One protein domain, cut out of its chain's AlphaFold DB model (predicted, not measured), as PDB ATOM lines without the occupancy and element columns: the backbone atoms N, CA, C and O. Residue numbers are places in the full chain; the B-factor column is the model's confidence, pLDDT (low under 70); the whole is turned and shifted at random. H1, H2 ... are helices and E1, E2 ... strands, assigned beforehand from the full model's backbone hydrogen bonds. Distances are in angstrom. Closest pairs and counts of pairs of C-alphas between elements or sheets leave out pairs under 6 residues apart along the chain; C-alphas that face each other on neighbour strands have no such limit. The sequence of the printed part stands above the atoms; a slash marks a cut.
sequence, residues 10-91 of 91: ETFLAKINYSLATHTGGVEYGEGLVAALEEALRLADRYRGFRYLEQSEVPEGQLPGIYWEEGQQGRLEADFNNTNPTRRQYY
ATOM      1  N   GLU A  10     226.826 236.854 243.668       88.06
ATOM      2  CA  GLU A  10     228.277 236.601 243.707       88.06
ATOM      3  C   GLU A  10     228.813 236.293 242.313       88.06
ATOM      4  O   GLU A  10     229.826 236.833 241.877       88.06
ATOM      5  N   THR A  11     228.094 235.452 241.562       90.31
ATOM      6  CA  THR A  11     228.452 235.150 240.171       90.31
ATOM      7  C   THR A  11     228.375 236.401 239.298       90.31
ATOM      8  O   THR A  11     229.201 236.575 238.402       90.31
ATOM      9  N   PHE A  12     227.391 237.269 239.540       89.19
ATOM     10  CA  PHE A  12     227.258 238.530 238.818       89.19
ATOM     11  C   PHE A  12     228.401 239.499 239.151       89.19
ATOM     12  O   PHE A  12     229.065 239.976 238.234       89.19
ATOM     13  N   LEU A  13     228.697 239.703 240.438       88.38
ATOM     14  CA  LEU A  13     229.809 240.529 240.912       88.38
ATOM     15  C   LEU A  13     231.152 240.046 240.351       88.38
ATOM     16  O   LEU A  13     231.896 240.844 239.787       88.38
ATOM     17  N   ALA A  14     231.430 238.740 240.404       88.81
ATOM     18  CA  ALA A  14     232.657 238.169 239.851       88.81
ATOM     19  C   ALA A  14     232.784 238.415 238.337       88.81
ATOM     20  O   ALA A  14     233.861 238.760 237.850       88.81
ATOM     21  N   LYS A  15     231.683 238.281 237.584       90.19
ATOM     22  CA  LYS A  15     231.669 238.545 236.137       90.19
ATOM     23  C   LYS A  15     231.902 240.016 235.812       90.19
ATOM     24  O   LYS A  15     232.649 240.297 234.881       90.19
ATOM     25  N   ILE A  16     231.284 240.939 236.548       89.00
ATOM     26  CA  ILE A  16     231.481 242.371 236.307       89.00
ATOM     27  C   ILE A  16     232.892 242.799 236.715       89.00
ATOM     28  O   ILE A  16     233.542 243.466 235.922       89.00
ATOM     29  N   ASN A  17     233.400 242.370 237.876       85.12
ATOM     30  CA  ASN A  17     234.780 242.647 238.291       85.12
ATOM     31  C   ASN A  17     235.789 242.137 237.246       85.12
ATOM     32  O   ASN A  17     236.712 242.861 236.885       85.12
ATOM     33  N   TYR A  18     235.581 240.932 236.702       85.94
ATOM     34  CA  TYR A  18     236.402 240.421 235.601       85.94
ATOM     35  C   TYR A  18     236.310 241.319 234.361       85.94
ATOM     36  O   TYR A  18     237.337 241.738 233.837       85.94
ATOM     37  N   SER A  19     235.101 241.684 233.924       87.00
ATOM     38  CA  SER A  19     234.922 242.593 232.787       87.00
ATOM     39  C   SER A  19     235.592 243.948 233.018       87.00
ATOM     40  O   SER A  19     236.256 244.440 232.113       87.00
ATOM     41  N   LEU A  20     235.478 244.531 234.215       81.81
ATOM     42  CA  LEU A  20     236.136 245.787 234.591       81.81
ATOM     43  C   LEU A  20     237.664 245.659 234.652       81.81
ATOM     44  O   LEU A  20     238.356 246.642 234.405       81.81
ATOM     45  N   ALA A  21     238.207 244.472 234.929       78.50
ATOM     46  CA  ALA A  21     239.645 244.210 234.885       78.50
ATOM     47  C   ALA A  21     240.158 243.982 233.451       78.50
ATOM     48  O   ALA A  21     241.244 244.438 233.103       78.50
ATOM     49  N   THR A  22     239.376 243.344 232.575       80.81
ATOM     50  CA  THR A  22     239.874 242.898 231.262       80.81
ATOM     51  C   THR A  22     239.355 243.682 230.059       80.81
ATOM     52  O   THR A  22     239.855 243.465 228.957       80.81
ATOM     53  N   HIS A  23     238.341 244.545 230.196       78.69
ATOM     54  CA  HIS A  23     237.791 245.236 229.027       78.69
ATOM     55  C   HIS A  23     238.812 246.183 228.388       78.69
ATOM     56  O   HIS A  23     239.645 246.793 229.055       78.69
ATOM     57  N   THR A  24     238.697 246.333 227.072       75.75
ATOM     58  CA  THR A  24     239.420 247.330 226.267       75.75
ATOM     59  C   THR A  24     238.462 248.356 225.650       75.75
ATOM     60  O   THR A  24     238.861 249.140 224.795       75.75
ATOM     61  N   GLY A  25     237.178 248.309 226.032       69.88
ATOM     62  CA  GLY A  25     236.162 249.272 225.600       69.88
ATOM     63  C   GLY A  25     236.388 250.664 226.194       69.88
ATOM     64  O   GLY A  25     237.118 250.800 227.177       69.88
ATOM     65  N   GLY A  26     235.735 251.673 225.608       71.31
ATOM     66  CA  GLY A  26     235.784 253.063 226.073       71.31
ATOM     67  C   GLY A  26     235.270 253.255 227.504       71.31
ATOM     68  O   GLY A  26     234.712 252.337 228.116       71.31
ATOM     69  N   VAL A  27     235.460 254.464 228.032       74.31
ATOM     70  CA  VAL A  27     235.082 254.835 229.407       74.31
ATOM     71  C   VAL A  27     233.593 254.575 229.656       74.31
ATOM     72  O   VAL A  27     233.231 253.998 230.679       74.31
ATOM     73  N   GLU A  28     232.744 254.865 228.674       80.75
ATOM     74  CA  GLU A  28     231.287 254.720 228.737       80.75
ATOM     75  C   GLU A  28     230.848 253.266 228.968       80.75
ATOM     76  O   GLU A  28     229.857 253.003 229.651       80.75
ATOM     77  N   TYR A  29     231.597 252.295 228.429       84.06
ATOM     78  CA  TYR A  29     231.322 250.875 228.662       84.06
ATOM     79  C   TYR A  29     231.575 250.501 230.127       84.06
ATOM     80  O   TYR A  29     230.749 249.830 230.750       84.06
ATOM     81  N   GLY A  30     232.697 250.964 230.685       82.25
ATOM     82  CA  GLY A  30     233.035 250.756 232.092       82.25
ATOM     83  C   GLY A  30     232.028 251.426 233.028       82.25
ATOM     84  O   GLY A  30     231.575 250.803 233.986       82.25
ATOM     85  N   GLU A  31     231.606 252.655 232.718       84.94
ATOM     86  CA  GLU A  31     230.600 253.384 233.498       84.94
ATOM     87  C   GLU A  31     229.244 252.676 233.494       84.94
ATOM     88  O   GLU A  31     228.611 252.548 234.543       84.94
ATOM     89  N   GLY A  32     228.821 252.141 232.344       87.25
ATOM     90  CA  GLY A  32     227.593 251.354 232.247       87.25
ATOM     91  C   GLY A  32     227.635 250.079 233.097       87.25
ATOM     92  O   GLY A  32     226.662 249.759 233.784       87.25
ATOM     93  N   LEU A  33     228.767 249.365 233.097       88.56
ATOM     94  CA  LEU A  33     228.957 248.177 233.937       88.56
ATOM     95  C   LEU A  33     228.952 248.519 235.430       88.56
ATOM     96  O   LEU A  33     228.317 247.812 236.215       88.56
ATOM     97  N   VAL A  34     229.625 249.608 235.808       89.31
ATOM     98  CA  VAL A  34     229.637 250.138 237.175       89.31
ATOM     99  C   VAL A  34     228.218 250.481 237.625       89.31
ATOM    100  O   VAL A  34     227.764 249.961 238.641       89.31
ATOM    101  N   ALA A  35     227.480 251.275 236.847       91.00
ATOM    102  CA  ALA A  35     226.119 251.678 237.192       91.00
ATOM    103  C   ALA A  35     225.189 250.466 237.377       91.00
ATOM    104  O   ALA A  35     224.441 250.397 238.354       91.00
ATOM    105  N   ALA A  36     225.274 249.480 236.479       90.44
ATOM    106  CA  ALA A  36     224.474 248.263 236.561       90.44
ATOM    107  C   ALA A  36     224.815 247.407 237.793       90.44
ATOM    108  O   ALA A  36     223.912 246.877 238.444       90.44
ATOM    109  N   LEU A  37     226.102 247.262 238.124       91.12
ATOM    110  CA  LEU A  37     226.534 246.493 239.290       91.12
ATOM    111  C   LEU A  37     226.149 247.179 240.597       91.12
ATOM    112  O   LEU A  37     225.631 246.516 241.494       91.12
ATOM    113  N   GLU A  38     226.369 248.487 240.709       91.88
ATOM    114  CA  GLU A  38     226.016 249.235 241.913       91.88
ATOM    115  C   GLU A  38     224.516 249.169 242.194       91.88
ATOM    116  O   GLU A  38     224.121 248.933 243.335       91.88
ATOM    117  N   GLU A  39     223.680 249.299 241.164       92.94
ATOM    118  CA  GLU A  39     222.234 249.159 241.316       92.94
ATOM    119  C   GLU A  39     221.843 247.739 241.741       92.94
ATOM    120  O   GLU A  39     221.080 247.563 242.690       92.94
ATOM    121  N   ALA A  40     222.420 246.707 241.117       90.56
ATOM    122  CA  ALA A  40     222.159 245.321 241.499       90.56
ATOM    123  C   ALA A  40     222.565 245.026 242.955       90.56
ATOM    124  O   ALA A  40     221.834 244.342 243.674       90.56
ATOM    125  N   LEU A  41     223.707 245.554 243.403       90.00
ATOM    126  CA  LEU A  41     224.183 245.403 244.777       90.00
ATOM    127  C   LEU A  41     223.320 246.182 245.773       90.00
ATOM    128  O   LEU A  41     223.029 245.650 246.842       90.00
ATOM    129  N   ARG A  42     222.877 247.402 245.441       91.56
ATOM    130  CA  ARG A  42     221.954 248.180 246.288       91.56
ATOM    131  C   ARG A  42     220.603 247.487 246.426       91.56
ATOM    132  O   ARG A  42     220.130 247.311 247.543       91.56
ATOM    133  N   LEU A  43     220.018 247.025 245.320       90.88
ATOM    134  CA  LEU A  43     218.745 246.293 245.324       90.88
ATOM    135  C   LEU A  43     218.818 244.972 246.102       90.88
ATOM    136  O   LEU A  43     217.800 244.492 246.598       90.88
ATOM    137  N   ALA A  44     220.009 244.382 246.201       89.31
ATOM    138  CA  ALA A  44     220.261 243.183 246.990       89.31
ATOM    139  C   ALA A  44     220.653 243.469 248.455       89.31
ATOM    140  O   ALA A  44     220.874 242.510 249.191       89.31
ATOM    141  N   ASP A  45     220.770 244.737 248.873       89.50
ATOM    142  CA  ASP A  45     221.328 245.163 250.171       89.50
ATOM    143  C   ASP A  45     222.747 244.612 250.439       89.50
ATOM    144  O   ASP A  45     223.119 244.178 251.529       89.50
ATOM    145  N   ARG A  46     223.565 244.574 249.380       87.75
ATOM    146  CA  ARG A  46     224.927 244.015 249.386       87.75
ATOM    147  C   ARG A  46     226.002 244.993 248.946       87.75
ATOM    148  O   ARG A  46     227.143 244.588 248.762       87.75
ATOM    149  N   TYR A  47     225.673 246.267 248.782       89.62
ATOM    150  CA  TYR A  47     226.669 247.260 248.406       89.62
ATOM    151  C   TYR A  47     227.641 247.533 249.567       89.62
ATOM    152  O   TYR A  47     227.235 248.039 250.613       89.62
ATOM    153  N   ARG A  48     228.927 247.202 249.386       88.56
ATOM    154  CA  ARG A  48     229.996 247.397 250.389       88.56
ATOM    155  C   ARG A  48     231.088 248.382 249.950       88.56
ATOM    156  O   ARG A  48     232.083 248.542 250.650       88.56
ATOM    157  N   GLY A  49     230.888 249.076 248.830       87.06
ATOM    158  CA  GLY A  49     231.885 249.968 248.236       87.06
ATOM    159  C   GLY A  49     232.836 249.247 247.277       87.06
ATOM    160  O   GLY A  49     232.566 248.129 246.837       87.06
ATOM    161  N   PHE A  50     233.933 249.917 246.926       87.00
ATOM    162  CA  PHE A  50     234.919 249.437 245.959       87.00
ATOM    163  C   PHE A  50     236.337 249.898 246.316       87.00
ATOM    164  O   PHE A  50     236.518 250.823 247.108       87.00
ATOM    165  N   ARG A  51     237.340 249.288 245.678       83.50
ATOM    166  CA  ARG A  51     238.717 249.802 245.575       83.50
ATOM    167  C   ARG A  51     239.118 249.998 244.120       83.50
ATOM    168  O   ARG A  51     238.506 249.405 243.237       83.50
ATOM    169  N   TYR A  52     240.154 250.787 243.868       80.94
ATOM    170  CA  TYR A  52     240.787 250.844 242.550       80.94
ATOM    171  C   TYR A  52     241.708 249.633 242.335       80.94
ATOM    172  O   TYR A  52     242.235 249.072 243.300       80.94
ATOM    173  N   LEU A  53     241.850 249.215 241.076       77.00
ATOM    174  CA  LEU A  53     242.799 248.172 240.674       77.00
ATOM    175  C   LEU A  53     244.229 248.730 240.650       77.00
ATOM    176  O   LEU A  53     244.443 249.862 240.214       77.00
ATOM    177  N   GLU A  54     245.193 247.926 241.091       74.25
ATOM    178  CA  GLU A  54     246.621 248.236 240.990       74.25
ATOM    179  C   GLU A  54     247.136 248.049 239.555       74.25
ATOM    180  O   GLU A  54     246.528 247.350 238.746       74.25
ATOM    181  N   GLN A  55     248.298 248.624 239.224       70.38
ATOM    182  CA  GLN A  55     248.889 248.491 237.884       70.38
ATOM    183  C   GLN A  55     249.187 247.036 237.502       70.38
ATOM    184  O   GLN A  55     249.028 246.660 236.347       70.38
ATOM    185  N   SER A  56     249.578 246.214 238.477       74.44
ATOM    186  CA  SER A  56     249.810 244.773 238.317       74.44
ATOM    187  C   SER A  56     248.533 243.991 237.973       74.44
ATOM    188  O   SER A  56     248.611 242.891 237.431       74.44
ATOM    189  N   GLU A  57     247.365 244.556 238.281       75.38
ATOM    190  CA  GLU A  57     246.046 243.961 238.062       75.38
ATOM    191  C   GLU A  57     245.394 244.451 236.756       75.38
ATOM    192  O   GLU A  57     244.304 243.998 236.398       75.38
ATOM    193  N   VAL A  58     246.052 245.370 236.041       69.44
ATOM    194  CA  VAL A  58     245.591 245.946 234.774       69.44
ATOM    195  C   VAL A  58     246.418 245.376 233.609       69.44
ATOM    196  O   VAL A  58     247.632 245.224 233.734       69.44
ATOM    197  N   PRO A  59     245.798 245.050 232.455       67.12
ATOM    198  CA  PRO A  59     246.529 244.595 231.273       67.12
ATOM    199  C   PRO A  59     247.620 245.577 230.818       67.12
ATOM    200  O   PRO A  59     247.434 246.795 230.858       67.12
ATOM    201  N   GLU A  60     248.737 245.034 230.329       60.97
ATOM    202  CA  GLU A  60     249.894 245.804 229.859       60.97
ATOM    203  C   GLU A  60     249.498 246.838 228.787       60.97
ATOM    204  O   GLU A  60     248.744 246.543 227.857       60.97
ATOM    205  N   GLY A  61     249.989 248.074 228.930       60.84
ATOM    206  CA  GLY A  61     249.665 249.191 228.033       60.84
ATOM    207  C   GLY A  61     248.432 250.010 228.429       60.84
ATOM    208  O   GLY A  61     248.062 250.928 227.698       60.84
ATOM    209  N   GLN A  62     247.810 249.725 229.578       59.66
ATOM    210  CA  GLN A  62     246.733 250.543 230.135       59.66
ATOM    211  C   GLN A  62     247.105 251.073 231.521       59.66
ATOM    212  O   GLN A  62     247.626 250.339 232.359       59.66
ATOM    213  N   LEU A  63     246.852 252.360 231.761       57.41
ATOM    214  CA  LEU A  63     247.110 252.978 233.059       57.41
ATOM    215  C   LEU A  63     245.932 252.685 234.011       57.41
ATOM    216  O   LEU A  63     244.776 252.885 233.617       57.41
ATOM    217  N   PRO A  64     246.182 252.202 235.243       55.19
ATOM    218  CA  PRO A  64     245.171 252.206 236.299       55.19
ATOM    219  C   PRO A  64     244.806 253.653 236.673       55.19
ATOM    220  O   PRO A  64     245.419 254.607 236.197       55.19
ATOM    221  N   GLY A  65     243.787 253.829 237.518       55.03
ATOM    222  CA  GLY A  65     243.405 255.153 238.022       55.03
ATOM    223  C   GLY A  65     244.542 255.909 238.743       55.03
ATOM    224  O   GLY A  65     245.630 255.366 238.899       55.03
ATOM    225  N   ILE A  66     244.269 257.155 239.169       49.69
ATOM    226  CA  ILE A  66     245.217 258.166 239.694       49.69
ATOM    227  C   ILE A  66     246.436 257.524 240.366       49.69
ATOM    228  O   ILE A  66     246.364 257.056 241.504       49.69
ATOM    229  N   TYR A  67     247.560 257.525 239.654       48.47
ATOM    230  CA  TYR A  67     248.836 257.069 240.177       48.47
ATOM    231  C   TYR A  67     249.523 258.241 240.874       48.47
ATOM    232  O   TYR A  67     249.886 259.228 240.237       48.47
ATOM    233  N   TRP A  68     249.657 258.157 242.197       44.34
ATOM    234  CA  TRP A  68     250.384 259.153 242.975       44.34
ATOM    235  C   TRP A  68     251.779 258.620 243.302       44.34
ATOM    236  O   TRP A  68     251.926 257.698 244.101       44.34
ATOM    237  N   GLU A  69     252.799 259.208 242.680       49.62
ATOM    238  CA  GLU A  69     254.206 258.992 243.018       49.62
ATOM    239  C   GLU A  69     254.725 260.175 243.844       49.62
ATOM    240  O   GLU A  69     254.593 261.342 243.446       49.62
ATOM    241  N   GLU A  70     255.339 259.883 244.991       43.50
ATOM    242  CA  GLU A  70     255.939 260.893 245.862       43.50
ATOM    243  C   GLU A  70     257.087 261.607 245.113       43.50
ATOM    244  O   GLU A  70     258.122 261.016 244.819       43.50
ATOM    245  N   GLY A  71     256.872 262.877 244.742       56.66
ATOM    246  CA  GLY A  71     257.808 263.692 243.948       56.66
ATOM    247  C   GLY A  71     257.247 264.252 242.630       56.66
ATOM    248  O   GLY A  71     257.837 265.175 242.072       56.66
ATOM    249  N   GLN A  72     256.084 263.785 242.153       55.19
ATOM    250  CA  GLN A  72     255.447 264.266 240.908       55.19
ATOM    251  C   GLN A  72     254.403 265.380 241.124       55.19
ATOM    252  O   GLN A  72     253.383 265.462 240.441       55.19
ATOM    253  N   GLN A  73     254.666 266.298 242.056       53.88
ATOM    254  CA  GLN A  73     253.720 267.332 242.506       53.88
ATOM    255  C   GLN A  73     253.245 268.309 241.396       53.88
ATOM    256  O   GLN A  73     252.291 269.050 241.607       53.88
ATOM    257  N   GLY A  74     253.881 268.306 240.214       52.53
ATOM    258  CA  GLY A  74     253.585 269.198 239.083       52.53
ATOM    259  C   GLY A  74     252.801 268.598 237.904       52.53
ATOM    260  O   GLY A  74     252.523 269.334 236.961       52.53
ATOM    261  N   ARG A  75     252.451 267.300 237.910       49.50
ATOM    262  CA  ARG A  75     251.720 266.634 236.799       49.50
ATOM    263  C   ARG A  75     250.233 266.367 237.054       49.50
ATOM    264  O   ARG A  75     249.544 265.858 236.171       49.50
ATOM    265  N   LEU A  76     249.729 266.797 238.209       51.38
ATOM    266  CA  LEU A  76     248.386 266.492 238.712       51.38
ATOM    267  C   LEU A  76     247.276 266.629 237.651       51.38
ATOM    268  O   LEU A  76     246.512 265.690 237.471       51.38
ATOM    269  N   GLU A  77     247.194 267.728 236.891       47.53
ATOM    270  CA  GLU A  77     246.106 267.920 235.906       47.53
ATOM    271  C   GLU A  77     246.116 266.924 234.730       47.53
ATOM    272  O   GLU A  77     245.051 266.534 234.247       47.53
ATOM    273  N   ALA A  78     247.291 266.490 234.261       48.28
ATOM    274  CA  ALA A  78     247.389 265.508 233.178       48.28
ATOM    275  C   ALA A  78     247.089 264.088 233.685       48.28
ATOM    276  O   ALA A  78     246.424 263.313 232.996       48.28
ATOM    277  N   ASP A  79     247.511 263.780 234.912       50.47
ATOM    278  CA  ASP A  79     247.307 262.475 235.544       50.47
ATOM    279  C   ASP A  79     245.842 262.264 235.978       50.47
ATOM    280  O   ASP A  79     245.308 261.160 235.848       50.47
ATOM    281  N   PHE A  80     245.133 263.329 236.382       47.69
ATOM    282  CA  PHE A  80     243.683 263.282 236.632       47.69
ATOM    283  C   PHE A  80     242.878 262.958 235.365       47.69
ATOM    284  O   PHE A  80     241.918 262.196 235.433       47.69
ATOM    285  N   ASN A  81     243.271 263.494 234.205       45.41
ATOM    286  CA  ASN A  81     242.559 263.269 232.940       45.41
ATOM    287  C   ASN A  81     242.882 261.918 232.282       45.41
ATOM    288  O   ASN A  81     242.105 261.445 231.456       45.41
ATOM    289  N   ASN A  82     243.999 261.283 232.651       49.91
ATOM    290  CA  ASN A  82     244.384 259.948 232.172       49.91
ATOM    291  C   ASN A  82     243.963 258.821 233.135       49.91
ATOM    292  O   ASN A  82     244.310 257.654 232.958       49.91
ATOM    293  N   THR A  83     243.207 259.179 234.169       55.56
ATOM    294  CA  THR A  83     242.611 258.257 235.124       55.56
ATOM    295  C   THR A  83     241.363 257.659 234.499       55.56
ATOM    296  O   THR A  83     240.398 258.377 234.259       55.56
ATOM    297  N   ASN A  84     241.319 256.346 234.290       61.94
ATOM    298  CA  ASN A  84     240.049 255.686 234.008       61.94
ATOM    299  C   ASN A  84     239.319 255.415 235.342       61.94
ATOM    300  O   ASN A  84     239.687 254.474 236.054       61.94
ATOM    301  N   PRO A  85     238.271 256.186 235.705       63.56
ATOM    302  CA  PRO A  85     237.612 256.059 237.003       63.56
ATOM    303  C   PRO A  85     236.809 254.760 237.139       63.56
ATOM    304  O   PRO A  85     236.292 254.493 238.225       63.56
ATOM    305  N   THR A  86     236.689 253.971 236.067       64.81
ATOM    306  CA  THR A  86     235.896 252.734 236.004       64.81
ATOM    307  C   THR A  86     236.690 251.480 236.390       64.81
ATOM    308  O   THR A  86     236.096 250.429 236.616       64.81
ATOM    309  N   ARG A  87     238.021 251.578 236.554       74.31
ATOM    310  CA  ARG A  87     238.899 250.467 236.972       74.31
ATOM    311  C   ARG A  87     238.794 250.200 238.479       74.31
ATOM    312  O   ARG A  87     239.665 250.586 239.260       74.31
ATOM    313  N   ARG A  88     237.691 249.565 238.880       79.19
ATOM    314  CA  ARG A  88     237.318 249.282 240.274       79.19
ATOM    315  C   ARG A  88     237.125 247.785 240.513       79.19
ATOM    316  O   ARG A  88     236.636 247.078 239.637       79.19
ATOM    317  N   GLN A  89     237.433 247.331 241.724       81.38
ATOM    318  CA  GLN A  89     236.986 246.050 242.265       81.38
ATOM    319  C   GLN A  89     235.966 246.297 243.379       81.38
ATOM    320  O   GLN A  89     236.245 247.041 244.320       81.38
ATOM    321  N   TYR A  90     234.809 245.646 243.292       84.12
ATOM    322  CA  TYR A  90     233.759 245.698 244.314       84.12
ATOM    323  C   TYR A  90     233.894 244.555 245.330       84.12
ATOM    324  O   TYR A  90     234.270 243.441 244.943       84.12
ATOM    325  N   TYR A  91     233.580 244.861 246.596       80.44
ATOM    326  CA  TYR A  91     233.617 243.953 247.756       80.44
ATOM    327  C   TYR A  91     232.266 243.301 248.062       80.44
ATOM    328  O   TYR A  91     231.222 243.954 247.823       80.44
TER     329      TYR A  91
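What this domain is: This is residues 10 to 91 of the 91 residues of an uncharacterized protein of Methylotenera sp (UniProt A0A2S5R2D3). What is the shape? A small antiparallel ribbon, E1 and E2, packs through E2 on a hairpin of helices, H1 and H2; a long loop leads away to short H3, beside which residues 69 to 75 stick out. How large is it? The printed part has 82 residues, with three named helices and two named strands in the order H1, H2, E1, H3, E2; of the 42 residues in named elements, helices hold 36 and strands 6, mostly helix. They span 43 by 23 by 22 A, only just compact, close to loose, radius of gyration of the C-alphas 13.9 A.

Where its parts are: Where are the strands? E1 is residues 50 to 52; E2, residues 88 to 90, ends at C-alpha (233.759, 245.698, 244.314). And the helices? H2, residues 27 to 43, measures 24.4 A from first to last C-alpha. H1, residues 10 to 22, measures 18.1 A from C-alpha (228.277, 236.601, 243.707); H3 is residues 76 to 81.

How they stand to each other: How do strands pair? E1 and E2 are antiparallel at 152 degrees, N 51 and O 89 within hydrogen-bond range at 2.8 A. What meets H1? Its closest C-alpha pair with E2 is Asn 17 and Gln 89, 5.7 A. H2 touches it with residues 30 to 37 alone, closest C-alphas Leu 20 and Gly 30, 6.4 A, at a shallow tilt of 16 degrees, opposite ways. Are the helix backbones complete? Every O i to N i+4 pair is within hydrogen-bond range in H1 and H2, 1 of 2 in H3.

The domain as a whole: Any cut? The printed part has no cut; the E1 to H3 link is long. Where is confidence low? Residues 25 and 58 to 86 are under 70.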